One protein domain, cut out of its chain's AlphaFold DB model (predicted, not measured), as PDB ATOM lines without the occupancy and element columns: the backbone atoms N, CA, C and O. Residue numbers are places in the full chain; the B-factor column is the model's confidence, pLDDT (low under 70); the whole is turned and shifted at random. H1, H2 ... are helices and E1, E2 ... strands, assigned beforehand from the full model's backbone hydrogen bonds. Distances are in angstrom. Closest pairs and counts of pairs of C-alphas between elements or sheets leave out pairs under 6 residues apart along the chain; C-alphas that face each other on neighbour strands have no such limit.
ATOM      1  N   CYS A  11     -42.922 -96.947  18.393       84.12
ATOM      2  CA  CYS A  11     -41.927 -97.962  18.679       84.12
ATOM      3  C   CYS A  11     -40.696 -97.370  19.346       84.12
ATOM      4  O   CYS A  11     -40.080 -96.437  18.840       84.12
ATOM      5  N   LYS A  12     -40.342 -97.961  20.484       83.69
ATOM      6  CA  LYS A  12     -39.140 -97.627  21.237       83.69
ATOM      7  C   LYS A  12     -37.979 -98.500  20.745       83.69
ATOM      8  O   LYS A  12     -38.218 -99.642  20.346       83.69
ATOM      9  N   PRO A  13     -36.737 -98.001  20.780       82.44
ATOM     10  CA  PRO A  13     -35.565 -98.814  20.478       82.44
ATOM     11  C   PRO A  13     -35.404 -99.951  21.499       82.44
ATOM     12  O   PRO A  13     -35.754 -99.800  22.671       82.44
ATOM     13  N   ALA A  14     -34.849-101.085  21.058       72.06
ATOM     14  CA  ALA A  14     -34.711-102.297  21.875       72.06
ATOM     15  C   ALA A  14     -33.874-102.090  23.154       72.06
ATOM     16  O   ALA A  14     -34.122-102.736  24.165       72.06
ATOM     17  N   GLY A  15     -32.922-101.150  23.129       69.69
ATOM     18  CA  GLY A  15     -32.090-100.773  24.278       69.69
ATOM     19  C   GLY A  15     -32.696 -99.712  25.205       69.69
ATOM     20  O   GLY A  15     -31.980 -99.174  26.047       69.69
ATOM     21  N   GLY A  16     -33.980 -99.380  25.037       76.00
ATOM     22  CA  GLY A  16     -34.652 -98.308  25.770       76.00
ATOM     23  C   GLY A  16     -34.397 -96.920  25.175       76.00
ATOM     24  O   GLY A  16     -33.413 -96.684  24.476       76.00
ATOM     25  N   VAL A  17     -35.323 -95.992  25.430       77.19
ATOM     26  CA  VAL A  17     -35.200 -94.601  24.970       77.19
ATOM     27  C   VAL A  17     -34.065 -93.934  25.740       77.19
ATOM     28  O   VAL A  17     -34.165 -93.744  26.951       77.19
ATOM     29  N   LYS A  18     -32.992 -93.573  25.037       74.50
ATOM     30  CA  LYS A  18     -31.913 -92.759  25.588       74.50
ATOM     31  C   LYS A  18     -32.195 -91.304  25.262       74.50
ATOM     32  O   LYS A  18     -32.354 -90.941  24.099       74.50
ATOM     33  N   TRP A  19     -32.260 -90.476  26.287       73.94
ATOM     34  CA  TRP A  19     -32.324 -89.034  26.111       73.94
ATOM     35  C   TRP A  19     -30.921 -88.532  25.782       73.94
ATOM     36  O   TRP A  19     -29.962 -88.910  26.458       73.94
ATOM     37  N   LYS A  20     -30.781 -87.743  24.712       68.31
ATOM     38  CA  LYS A  20     -29.490 -87.137  24.365       68.31
ATOM     39  C   LYS A  20     -29.186 -86.097  25.440       68.31
ATOM     40  O   LYS A  20     -30.000 -85.207  25.676       68.31
ATOM     41  N   THR A  21     -28.035 -86.210  26.097       60.56
ATOM     42  CA  THR A  21     -27.537 -85.143  26.966       60.56
ATOM     43  C   THR A  21     -27.145 -83.981  26.063       60.56
ATOM     44  O   THR A  21     -26.161 -84.068  25.330       60.56
ATOM     45  N   LEU A  22     -27.983 -82.953  26.037       60.59
ATOM     46  CA  LEU A  22     -27.809 -81.781  25.189       60.59
ATOM     47  C   LEU A  22     -26.697 -80.877  25.725       60.59
ATOM     48  O   LEU A  22     -26.498 -80.782  26.940       60.59
ATOM     49  N   GLY A  23     -25.975 -80.213  24.821       57.91
ATOM     50  CA  GLY A  23     -25.022 -79.168  25.195       57.91
ATOM     51  C   GLY A  23     -25.742 -77.943  25.772       57.91
ATOM     52  O   GLY A  23     -26.937 -77.754  25.555       57.91
ATOM     53  N   MET A  24     -25.024 -77.072  26.492       53.88
ATOM     54  CA  MET A  24     -25.634 -75.912  27.169       53.88
ATOM     55  C   MET A  24     -26.480 -75.023  26.238       53.88
ATOM     56  O   MET A  24     -27.516 -74.531  26.670       53.88
ATOM     57  N   GLY A  25     -26.084 -74.844  24.972       55.56
ATOM     58  CA  GLY A  25     -26.863 -74.072  23.991       55.56
ATOM     59  C   GLY A  25     -28.188 -74.738  23.591       55.56
ATOM     60  O   GLY A  25     -29.211 -74.071  23.521       55.56
ATOM     61  N   GLU A  26     -28.203 -76.060  23.423       57.06
ATOM     62  CA  GLU A  26     -29.400 -76.833  23.047       57.06
ATOM     63  C   GLU A  26     -30.394 -76.991  24.217       57.06
ATOM     64  O   GLU A  26     -31.595 -77.160  24.004       57.06
ATOM     65  N   VAL A  27     -29.908 -76.926  25.464       59.38
ATOM     66  CA  VAL A  27     -30.762 -76.894  26.666       59.38
ATOM     67  C   VAL A  27     -31.551 -75.585  26.740       59.38
ATOM     68  O   VAL A  27     -32.709 -75.597  27.160       59.38
ATOM     69  N   VAL A  28     -30.955 -74.466  26.311       57.94
ATOM     70  CA  VAL A  28     -31.618 -73.151  26.282       57.94
ATOM     71  C   VAL A  28     -32.734 -73.108  25.230       57.94
ATOM     72  O   VAL A  28     -33.759 -72.479  25.478       57.94
ATOM     73  N   ASP A  29     -32.606 -73.864  24.136       61.31
ATOM     74  CA  ASP A  29     -33.678 -74.067  23.144       61.31
ATOM     75  C   ASP A  29     -34.851 -74.923  23.660       61.31
ATOM     76  O   ASP A  29     -35.837 -75.126  22.952       61.31
ATOM     77  N   ALA A  30     -34.766 -75.441  24.894       62.34
ATOM     78  CA  ALA A  30     -35.780 -76.282  25.533       62.34
ATOM     79  C   ALA A  30     -36.135 -77.567  24.752       62.34
ATOM     80  O   ALA A  30     -37.184 -78.178  24.984       62.34
ATOM     81  N   ASN A  31     -35.251 -78.025  23.862       65.38
ATOM     82  CA  ASN A  31     -35.445 -79.266  23.125       65.38
ATOM     83  C   ASN A  31     -35.263 -80.481  24.055       65.38
ATOM     84  O   ASN A  31     -34.365 -80.524  24.890       65.38
ATOM     85  N   ARG A  32     -36.104 -81.512  23.905       71.38
ATOM     86  CA  ARG A  32     -35.919 -82.828  24.549       71.38
ATOM     87  C   ARG A  32     -35.682 -83.879  23.475       71.38
ATOM     88  O   ARG A  32     -36.627 -84.472  22.961       71.38
ATOM     89  N   MET A  33     -34.419 -84.095  23.114       73.75
ATOM     90  CA  MET A  33     -34.061 -85.066  22.078       73.75
ATOM     91  C   MET A  33     -34.013 -86.487  22.643       73.75
ATOM     92  O   MET A  33     -33.371 -86.756  23.661       73.75
ATOM     93  N   ALA A  34     -34.663 -87.413  21.943       82.06
ATOM     94  CA  ALA A  34     -34.733 -88.818  22.309       82.06
ATOM     95  C   ALA A  34     -34.184 -89.694  21.179       82.06
ATOM     96  O   ALA A  34     -34.432 -89.435  20.002       82.06
ATOM     97  N   SER A  35     -33.462 -90.756  21.533       80.62
ATOM     98  CA  SER A  35     -32.946 -91.719  20.564       80.62
ATOM     99  C   SER A  35     -34.097 -92.421  19.850       80.62
ATOM    100  O   SER A  35     -35.056 -92.858  20.501       80.62
ATOM    101  N   THR A  36     -33.975 -92.600  18.541       84.31
ATOM    102  CA  THR A  36     -34.974 -93.297  17.728       84.31
ATOM    103  C   THR A  36     -34.437 -94.647  17.240       84.31
ATOM    104  O   THR A  36     -33.223 -94.839  17.197       84.31
ATOM    105  N   PRO A  37     -35.310 -95.613  16.910       81.62
ATOM    106  CA  PRO A  37     -34.903 -96.889  16.316       81.62
ATOM    107  C   PRO A  37     -34.601 -96.801  14.808       81.62
ATOM    108  O   PRO A  37     -34.367 -97.835  14.185       81.62
ATOM    109  N   TYR A  38     -34.669 -95.609  14.208       82.75
ATOM    110  CA  TYR A  38     -34.396 -95.406  12.788       82.75
ATOM    111  C   TYR A  38     -32.886 -95.311  12.562       82.75
ATOM    112  O   TYR A  38     -32.233 -94.442  13.136       82.75
ATOM    113  N   ASP A  39     -32.354 -96.190  11.716       79.06
ATOM    114  CA  ASP A  39     -30.955 -96.173  11.294       79.06
ATOM    115  C   ASP A  39     -30.886 -95.801   9.809       79.06
ATOM    116  O   ASP A  39     -31.323 -96.557   8.937       79.06
ATOM    117  N   LEU A  40     -30.408 -94.587   9.542       81.12
ATOM    118  CA  LEU A  40     -30.283 -94.017   8.207       81.12
ATOM    119  C   LEU A  40     -28.796 -93.841   7.906       81.12
ATOM    120  O   LEU A  40     -28.122 -93.015   8.518       81.12
ATOM    121  N   ALA A  41     -28.291 -94.608   6.941       81.00
ATOM    122  CA  ALA A  41     -26.911 -94.514   6.489       81.00
ATOM    123  C   ALA A  41     -26.826 -93.709   5.185       81.00
ATOM    124  O   ALA A  41     -27.598 -93.921   4.246       81.00
ATOM    125  N   PHE A  42     -25.860 -92.791   5.109       79.75
ATOM    126  CA  PHE A  42     -25.635 -91.988   3.908       79.75
ATOM    127  C   PHE A  42     -25.273 -92.879   2.712       79.75
ATOM    128  O   PHE A  42     -24.500 -93.827   2.850       79.75
ATOM    129  N   ARG A  43     -25.822 -92.568   1.528       82.50
ATOM    130  CA  ARG A  43     -25.679 -93.362   0.285       82.50
ATOM    131  C   ARG A  43     -26.193 -94.806   0.367       82.50
ATOM    132  O   ARG A  43     -25.864 -95.610  -0.501       82.50
ATOM    133  N   VAL A  44     -27.012 -95.141   1.362       82.56
ATOM    134  CA  VAL A  44     -27.694 -96.437   1.428       82.56
ATOM    135  C   VAL A  44     -29.181 -96.215   1.210       82.56
ATOM    136  O   VAL A  44     -29.861 -95.627   2.048       82.56
ATOM    137  N   CYS A  52     -40.386-101.901  13.363       82.38
ATOM    138  CA  CYS A  52     -41.000-102.681  14.430       82.38
ATOM    139  C   CYS A  52     -42.346-103.265  13.985       82.38
ATOM    140  O   CYS A  52     -42.975-102.802  13.028       82.38
ATOM    141  N   LYS A  53     -42.829-104.258  14.733       82.81
ATOM    142  CA  LYS A  53     -44.229-104.686  14.721       82.81
ATOM    143  C   LYS A  53     -44.770-104.498  16.134       82.81
ATOM    144  O   LYS A  53     -44.207-105.048  17.074       82.81
ATOM    145  N   LYS A  54     -45.844-103.728  16.274       81.94
ATOM    146  CA  LYS A  54     -46.543-103.527  17.543       81.94
ATOM    147  C   LYS A  54     -48.038-103.663  17.300       81.94
ATOM    148  O   LYS A  54     -48.545-103.142  16.311       81.94
ATOM    149  N   GLU A  55     -48.718-104.370  18.188       85.69
ATOM    150  CA  GLU A  55     -50.177-104.409  18.206       85.69
ATOM    151  C   GLU A  55     -50.680-103.231  19.039       85.69
ATOM    152  O   GLU A  55     -50.191-102.984  20.142       85.69
ATOM    153  N   LEU A  56     -51.598-102.452  18.470       85.81
ATOM    154  CA  LEU A  56     -52.183-101.288  19.128       85.81
ATOM    155  C   LEU A  56     -53.511-101.692  19.765       85.81
ATOM    156  O   LEU A  56     -54.355-102.301  19.105       85.81
ATOM    157  N   SER A  57     -53.704-101.328  21.033       91.69
ATOM    158  CA  SER A  57     -55.010-101.441  21.680       91.69
ATOM    159  C   SER A  57     -55.969-100.370  21.141       91.69
ATOM    160  O   SER A  57     -55.560 -99.431  20.447       91.69
ATOM    161  N   LYS A  58     -57.263-100.484  21.464       91.31
ATOM    162  CA  LYS A  58     -58.265 -99.487  21.047       91.31
ATOM    163  C   LYS A  58     -57.946 -98.099  21.604       91.31
ATOM    164  O   LYS A  58     -58.112 -97.106  20.902       91.31
ATOM    165  N   GLU A  59     -57.447 -98.041  22.832       91.44
ATOM    166  CA  GLU A  59     -57.082 -96.805  23.525       91.44
ATOM    167  C   GLU A  59     -55.863 -96.148  22.867       91.44
ATOM    168  O   GLU A  59     -55.844 -94.939  22.647       91.44
ATOM    169  N   ASP A  60     -54.860 -96.943  22.493       90.12
ATOM    170  CA  ASP A  60     -53.667 -96.442  21.809       90.12
ATOM    171  C   ASP A  60     -53.970 -95.972  20.381       90.12
ATOM    172  O   ASP A  60     -53.445 -94.949  19.939       90.12
ATOM    173  N   ALA A  61     -54.861 -96.670  19.671       89.75
ATOM    174  CA  ALA A  61     -55.347 -96.226  18.370       89.75
ATOM    175  C   ALA A  61     -56.131 -94.906  18.471       89.75
ATOM    176  O   ALA A  61     -56.012 -94.057  17.587       89.75
ATOM    177  N   GLN A  62     -56.901 -94.711  19.546       92.25
ATOM    178  CA  GLN A  62     -57.640 -93.471  19.771       92.25
ATOM    179  C   GLN A  62     -56.695 -92.277  19.962       92.25
ATOM    180  O   GLN A  62     -56.887 -91.261  19.304       92.25
ATOM    181  N   LYS A  63     -55.605 -92.433  20.729       90.81
ATOM    182  CA  LYS A  63     -54.582 -91.379  20.887       90.81
ATOM    183  C   LYS A  63     -53.998 -90.921  19.552       90.81
ATOM    184  O   LYS A  63     -53.818 -89.728  19.335       90.81
ATOM    185  N   PHE A  64     -53.712 -91.861  18.647       89.25
ATOM    186  CA  PHE A  64     -53.243 -91.506  17.307       89.25
ATOM    187  C   PHE A  64     -54.300 -90.737  16.515       89.25
ATOM    188  O   PHE A  64     -53.957 -89.772  15.846       89.25
ATOM    189  N   ARG A  65     -55.576 -91.126  16.599       90.94
ATOM    190  CA  ARG A  65     -56.666 -90.407  15.919       90.94
ATOM    191  C   ARG A  65     -56.833 -88.990  16.447       90.94
ATOM    192  O   ARG A  65     -57.032 -88.084  15.649       90.94
ATOM    193  N   ASP A  66     -56.742 -88.812  17.761       92.00
ATOM    194  CA  ASP A  66     -56.829 -87.493  18.380       92.00
ATOM    195  C   ASP A  66     -55.644 -86.616  17.944       92.00
ATOM    196  O   ASP A  66     -55.862 -85.502  17.487       92.00
ATOM    197  N   ALA A  67     -54.418 -87.151  17.936       90.19
ATOM    198  CA  ALA A  67     -53.245 -86.425  17.442       90.19
ATOM    199  C   ALA A  67     -53.336 -86.052  15.953       90.19
ATOM    200  O   ALA A  67     -52.893 -84.976  15.561       90.19
ATOM    201  N   VAL A  68     -53.915 -86.922  15.118       90.69
ATOM    202  CA  VAL A  68     -54.174 -86.615  13.701       90.69
ATOM    203  C   VAL A  68     -55.232 -85.520  13.563       90.69
ATOM    204  O   VAL A  68     -55.069 -84.630  12.741       90.69
ATOM    205  N   ARG A  69     -56.312 -85.568  14.355       90.25
ATOM    206  CA  ARG A  69     -57.377 -84.552  14.334       90.25
ATOM    207  C   ARG A  69     -56.876 -83.185  14.798       90.25
ATOM    208  O   ARG A  69     -57.345 -82.172  14.296       90.25
ATOM    209  N   ASP A  70     -55.953 -83.180  15.748       90.12
ATOM    210  CA  ASP A  70     -55.389 -81.967  16.336       90.12
ATOM    211  C   ASP A  70     -54.157 -81.457  15.548       90.12
ATOM    212  O   ASP A  70     -53.413 -80.615  16.051       90.12
ATOM    213  N   ASP A  71     -53.920 -81.978  14.334       88.62
ATOM    214  CA  ASP A  71     -52.832 -81.603  13.417       88.62
ATOM    215  C   ASP A  71     -51.428 -81.653  14.045       88.62
ATOM    216  O   ASP A  71     -50.559 -80.808  13.798       88.62
ATOM    217  N   TRP A  72     -51.171 -82.674  14.865       89.88
ATOM    218  CA  TRP A  72     -49.857 -82.854  15.470       89.88
ATOM    219  C   TRP A  72     -48.805 -83.136  14.394       89.88
ATOM    220  O   TRP A  72     -48.978 -83.981  13.509       89.88
ATOM    221  N   TYR A  73     -47.660 -82.474  14.524       88.75
ATOM    222  CA  TYR A  73     -46.470 -82.743  13.729       88.75
ATOM    223  C   TYR A  73     -45.317 -83.168  14.636       88.75
ATOM    224  O   TYR A  73     -45.206 -82.739  15.786       88.75
ATOM    225  N   PHE A  74     -44.457 -84.038  14.120       87.88
ATOM    226  CA  PHE A  74     -43.224 -84.430  14.784       87.88
ATOM    227  C   PHE A  74     -42.048 -83.650  14.204       87.88
ATOM    228  O   PHE A  74     -42.051 -83.263  13.035       87.88
ATOM    229  N   GLN A  75     -41.031 -83.455  15.036       86.56
ATOM    230  CA  GLN A  75     -39.738 -82.914  14.648       86.56
ATOM    231  C   GLN A  75     -38.670 -83.955  14.967       86.56
ATOM    232  O   GLN A  75     -38.578 -84.443  16.095       86.56
ATOM    233  N   MET A  76     -37.875 -84.305  13.967       85.19
ATOM    234  CA  MET A  76     -36.732 -85.203  14.084       85.19
ATOM    235  C   MET A  76     -35.481 -84.488  13.593       85.19
ATOM    236  O   MET A  76     -35.571 -83.587  12.772       85.19
ATOM    237  N   TYR A  77     -34.320 -84.899  14.090       84.38
ATOM    238  CA  TYR A  77     -33.035 -84.406  13.610       84.38
ATOM    239  C   TYR A  77     -32.278 -85.551  12.955       84.38
ATOM    240  O   TYR A  77     -32.153 -86.629  13.541       84.38
ATOM    241  N   PHE A  78     -31.786 -85.308  11.748       83.69
ATOM    242  CA  PHE A  78     -30.889 -86.204  11.034       83.69
ATOM    243  C   PHE A  78     -29.659 -85.402  10.622       83.69
ATOM    244  O   PHE A  78     -29.796 -84.447   9.865       83.69
ATOM    245  N   ASP A  79     -28.488 -85.765  11.150       79.56
ATOM    246  CA  ASP A  79     -27.231 -85.031  10.919       79.56
ATOM    247  C   ASP A  79     -27.377 -83.515  11.176       79.56
ATOM    248  O   ASP A  79     -27.092 -82.680  10.325       79.56
ATOM    249  N   ASP A  80     -27.962 -83.172  12.331       78.31
ATOM    250  CA  ASP A  80     -28.305 -81.808  12.772       78.31
ATOM    251  C   ASP A  80     -29.284 -81.027  11.873       78.31
ATOM    252  O   ASP A  80     -29.673 -79.902  12.197       78.31
ATOM    253  N   LEU A  81     -29.792 -81.641  10.802       84.44
ATOM    254  CA  LEU A  81     -30.846 -81.071   9.975       84.44
ATOM    255  C   LEU A  81     -32.225 -81.426  10.548       84.44
ATOM    256  O   LEU A  81     -32.535 -82.611  10.729       84.44
ATOM    257  N   PRO A  82     -33.081 -80.427  10.831       86.50
ATOM    258  CA  PRO A  82     -34.429 -80.678  11.304       86.50
ATOM    259  C   PRO A  82     -35.327 -81.163  10.162       86.50
ATOM    260  O   PRO A  82     -35.353 -80.611   9.063       86.50
ATOM    261  N   VAL A  83     -36.107 -82.193  10.458       86.31
ATOM    262  CA  VAL A  83     -37.113 -82.791   9.587       86.31
ATOM    263  C   VAL A  83     -38.451 -82.729  10.304       86.31
ATOM    264  O   VAL A  83     -38.551 -83.089  11.479       86.31
ATOM    265  N   TRP A  84     -39.491 -82.314   9.585       88.38
ATOM    266  CA  TRP A  84     -40.850 -82.231  10.110       88.38
ATOM    267  C   TRP A  84     -41.808 -83.089   9.299       88.38
ATOM    268  O   TRP A  84     -41.682 -83.207   8.080       88.38
ATOM    269  N   GLY A  85     -42.800 -83.654   9.977       88.31
ATOM    270  CA  GLY A  85     -43.869 -84.400   9.330       88.31
ATOM    271  C   GLY A  85     -45.137 -84.409  10.166       88.31
ATOM    272  O   GLY A  85     -45.084 -84.401  11.392       88.31
ATOM    273  N   PHE A  86     -46.288 -84.433   9.500       89.69
ATOM    274  CA  PHE A  86     -47.576 -84.582  10.171       89.69
ATOM    275  C   PHE A  86     -47.809 -86.036  10.565       89.69
ATOM    276  O   PHE A  86     -47.552 -86.963   9.789       89.69
ATOM    277  N   VAL A  87     -48.334 -86.239  11.770       88.88
ATOM    278  CA  VAL A  87     -48.759 -87.563  12.216       88.88
ATOM    279  C   VAL A  87     -49.932 -88.011  11.345       88.88
ATOM    280  O   VAL A  87     -50.880 -87.267  11.129       88.88
ATOM    281  N   GLY A  88     -49.861 -89.229  10.804       84.25
ATOM    282  CA  GLY A  88     -50.937 -89.809   9.992       84.25
ATOM    283  C   GLY A  88     -51.053 -89.276   8.561       84.25
ATOM    284  O   GLY A  88     -51.951 -89.714   7.841       84.25
ATOM    285  N   LYS A  89     -50.144 -88.402   8.103       82.19
ATOM    286  CA  LYS A  89     -50.072 -88.041   6.683       82.19
ATOM    287  C   LYS A  89     -49.611 -89.258   5.884       82.19
ATOM    288  O   LYS A  89     -48.443 -89.635   5.911       82.19
ATOM    289  N   VAL A  90     -50.545 -89.876   5.170       74.00
ATOM    290  CA  VAL A  90     -50.240 -90.925   4.200       74.00
ATOM    291  C   VAL A  90     -50.010 -90.238   2.864       74.00
ATOM    292  O   VAL A  90     -50.957 -89.801   2.208       74.00
ATOM    293  N   GLU A  91     -48.753 -90.111   2.454       69.56
ATOM    294  CA  GLU A  91     -48.476 -89.782   1.061       69.56
ATOM    295  C   GLU A  91     -48.875 -90.995   0.220       69.56
ATOM    296  O   GLU A  91     -48.512 -92.132   0.532       69.56
ATOM    297  N   LYS A  92     -49.697 -90.774  -0.814       56.44
ATOM    298  CA  LYS A  92     -49.970 -91.816  -1.802       56.44
ATOM    299  C   LYS A  92     -48.640 -92.134  -2.465       56.44
ATOM    300  O   LYS A  92     -48.183 -91.384  -3.322       56.44
ATOM    301  N   ILE A  93     -48.028 -93.236  -2.053       61.06
ATOM    302  CA  ILE A  93     -46.920 -93.833  -2.780       61.06
ATOM    303  C   ILE A  93     -47.543 -94.279  -4.097       61.06
ATOM    304  O   ILE A  93     -48.250 -95.285  -4.136       61.06
ATOM    305  N   ILE A  94     -47.392 -93.477  -5.149       55.75
ATOM    306  CA  ILE A  94     -47.662 -93.938  -6.505       55.75
ATOM    307  C   ILE A  94     -46.698 -95.116  -6.672       55.75
ATOM    308  O   ILE A  94     -45.488 -94.889  -6.602       55.75
ATOM    309  N   PRO A  95     -47.174 -96.372  -6.774       53.19
ATOM    310  CA  PRO A  95     -46.269 -97.451  -7.127       53.19
ATOM    311  C   PRO A  95     -45.641 -97.039  -8.452       53.19
ATOM    312  O   PRO A  95     -46.379 -96.629  -9.348       53.19
ATOM    313  N   ASN A  96     -44.309 -97.066  -8.544       48.34
ATOM    314  CA  ASN A  96     -43.591 -96.815  -9.790       48.34
ATOM    315  C   ASN A  96     -44.323 -97.533 -10.934       48.34
ATOM    316  O   ASN A  96     -44.320 -98.757 -11.015       48.34
ATOM    317  N   GLN A  97     -45.002 -96.759 -11.779       51.44
ATOM    318  CA  GLN A  97     -45.596 -97.208 -13.036       51.44
ATOM    319  C   GLN A  97     -44.569 -96.958 -14.149       51.44
ATOM    320  O   GLN A  97     -44.870 -96.307 -15.139       51.44
ATOM    321  N   TYR A  98     -43.336 -97.402 -13.912       53.59
ATOM    322  CA  TYR A  98     -42.170 -97.402 -14.799       53.59
ATOM    323  C   TYR A  98     -41.124 -98.225 -14.021       53.59
ATOM    324  O   TYR A  98     -40.633 -97.753 -12.999       53.59
ATOM    325  N   GLU A  99     -40.889 -99.510 -14.281       37.81
ATOM    326  CA  GLU A  99     -40.734-100.255 -15.541       37.81
ATOM    327  C   GLU A  99     -41.155-101.726 -15.345       37.81
ATOM    328  O   GLU A  99     -40.918-102.258 -14.232       37.81
TER     329      GLU A  99
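What this domain is: This is residues 11 to 44 and 52 to 99 of the 99 residues of the protein "Transmembrane 9 superfamily member" of Monoraphidium neglectum (UniProt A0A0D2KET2). Little regular structure is present: a two-stranded hairpin, E1 and E2, with helix H2 near one end, and a long loop, residues 11 to 44, that turns back at the short helix H1. Residues 23 to 29, 55 to 63 and the tail 90 to 99 stick out. The 82 printed residues hold H1, H2, E1 and E2 in that order, a mixed class with 29 residues in named elements. The whole is loose, radius of gyration of the C-alphas 16.3 A, spanning 48 by 39 by 27 A.

Where its parts are: H1 is residues 24 to 28, from C-alpha 24 at (-25.634, -75.912, 27.169). H2, residues 58 to 69, measures 16.4 A. E1, residues 73 to 78, measures 16.2 A; E2, residues 81 to 86, measures 17.1 A and ends at (-47.576, -84.582, 10.171).

How they stand to each other: The hairpin E1 and E2 is antiparallel at 154 degrees, with N 74 and O 85 within hydrogen-bond range at 2.8 A. The closest C-alphas of H2 and E2, Val 68 and Phe 86, are 7.8 A apart. H1 is apart from H2, E1 and E2. In H1 and H2 every O i to N i+4 pair is within hydrogen-bond range.

The domain as a whole: Residues 45 to 51 are not printed; C-alphas 44 and 52 are 19.6 A apart. Residues 15, 20 to 31 and 91 to 99 have pLDDT under 70.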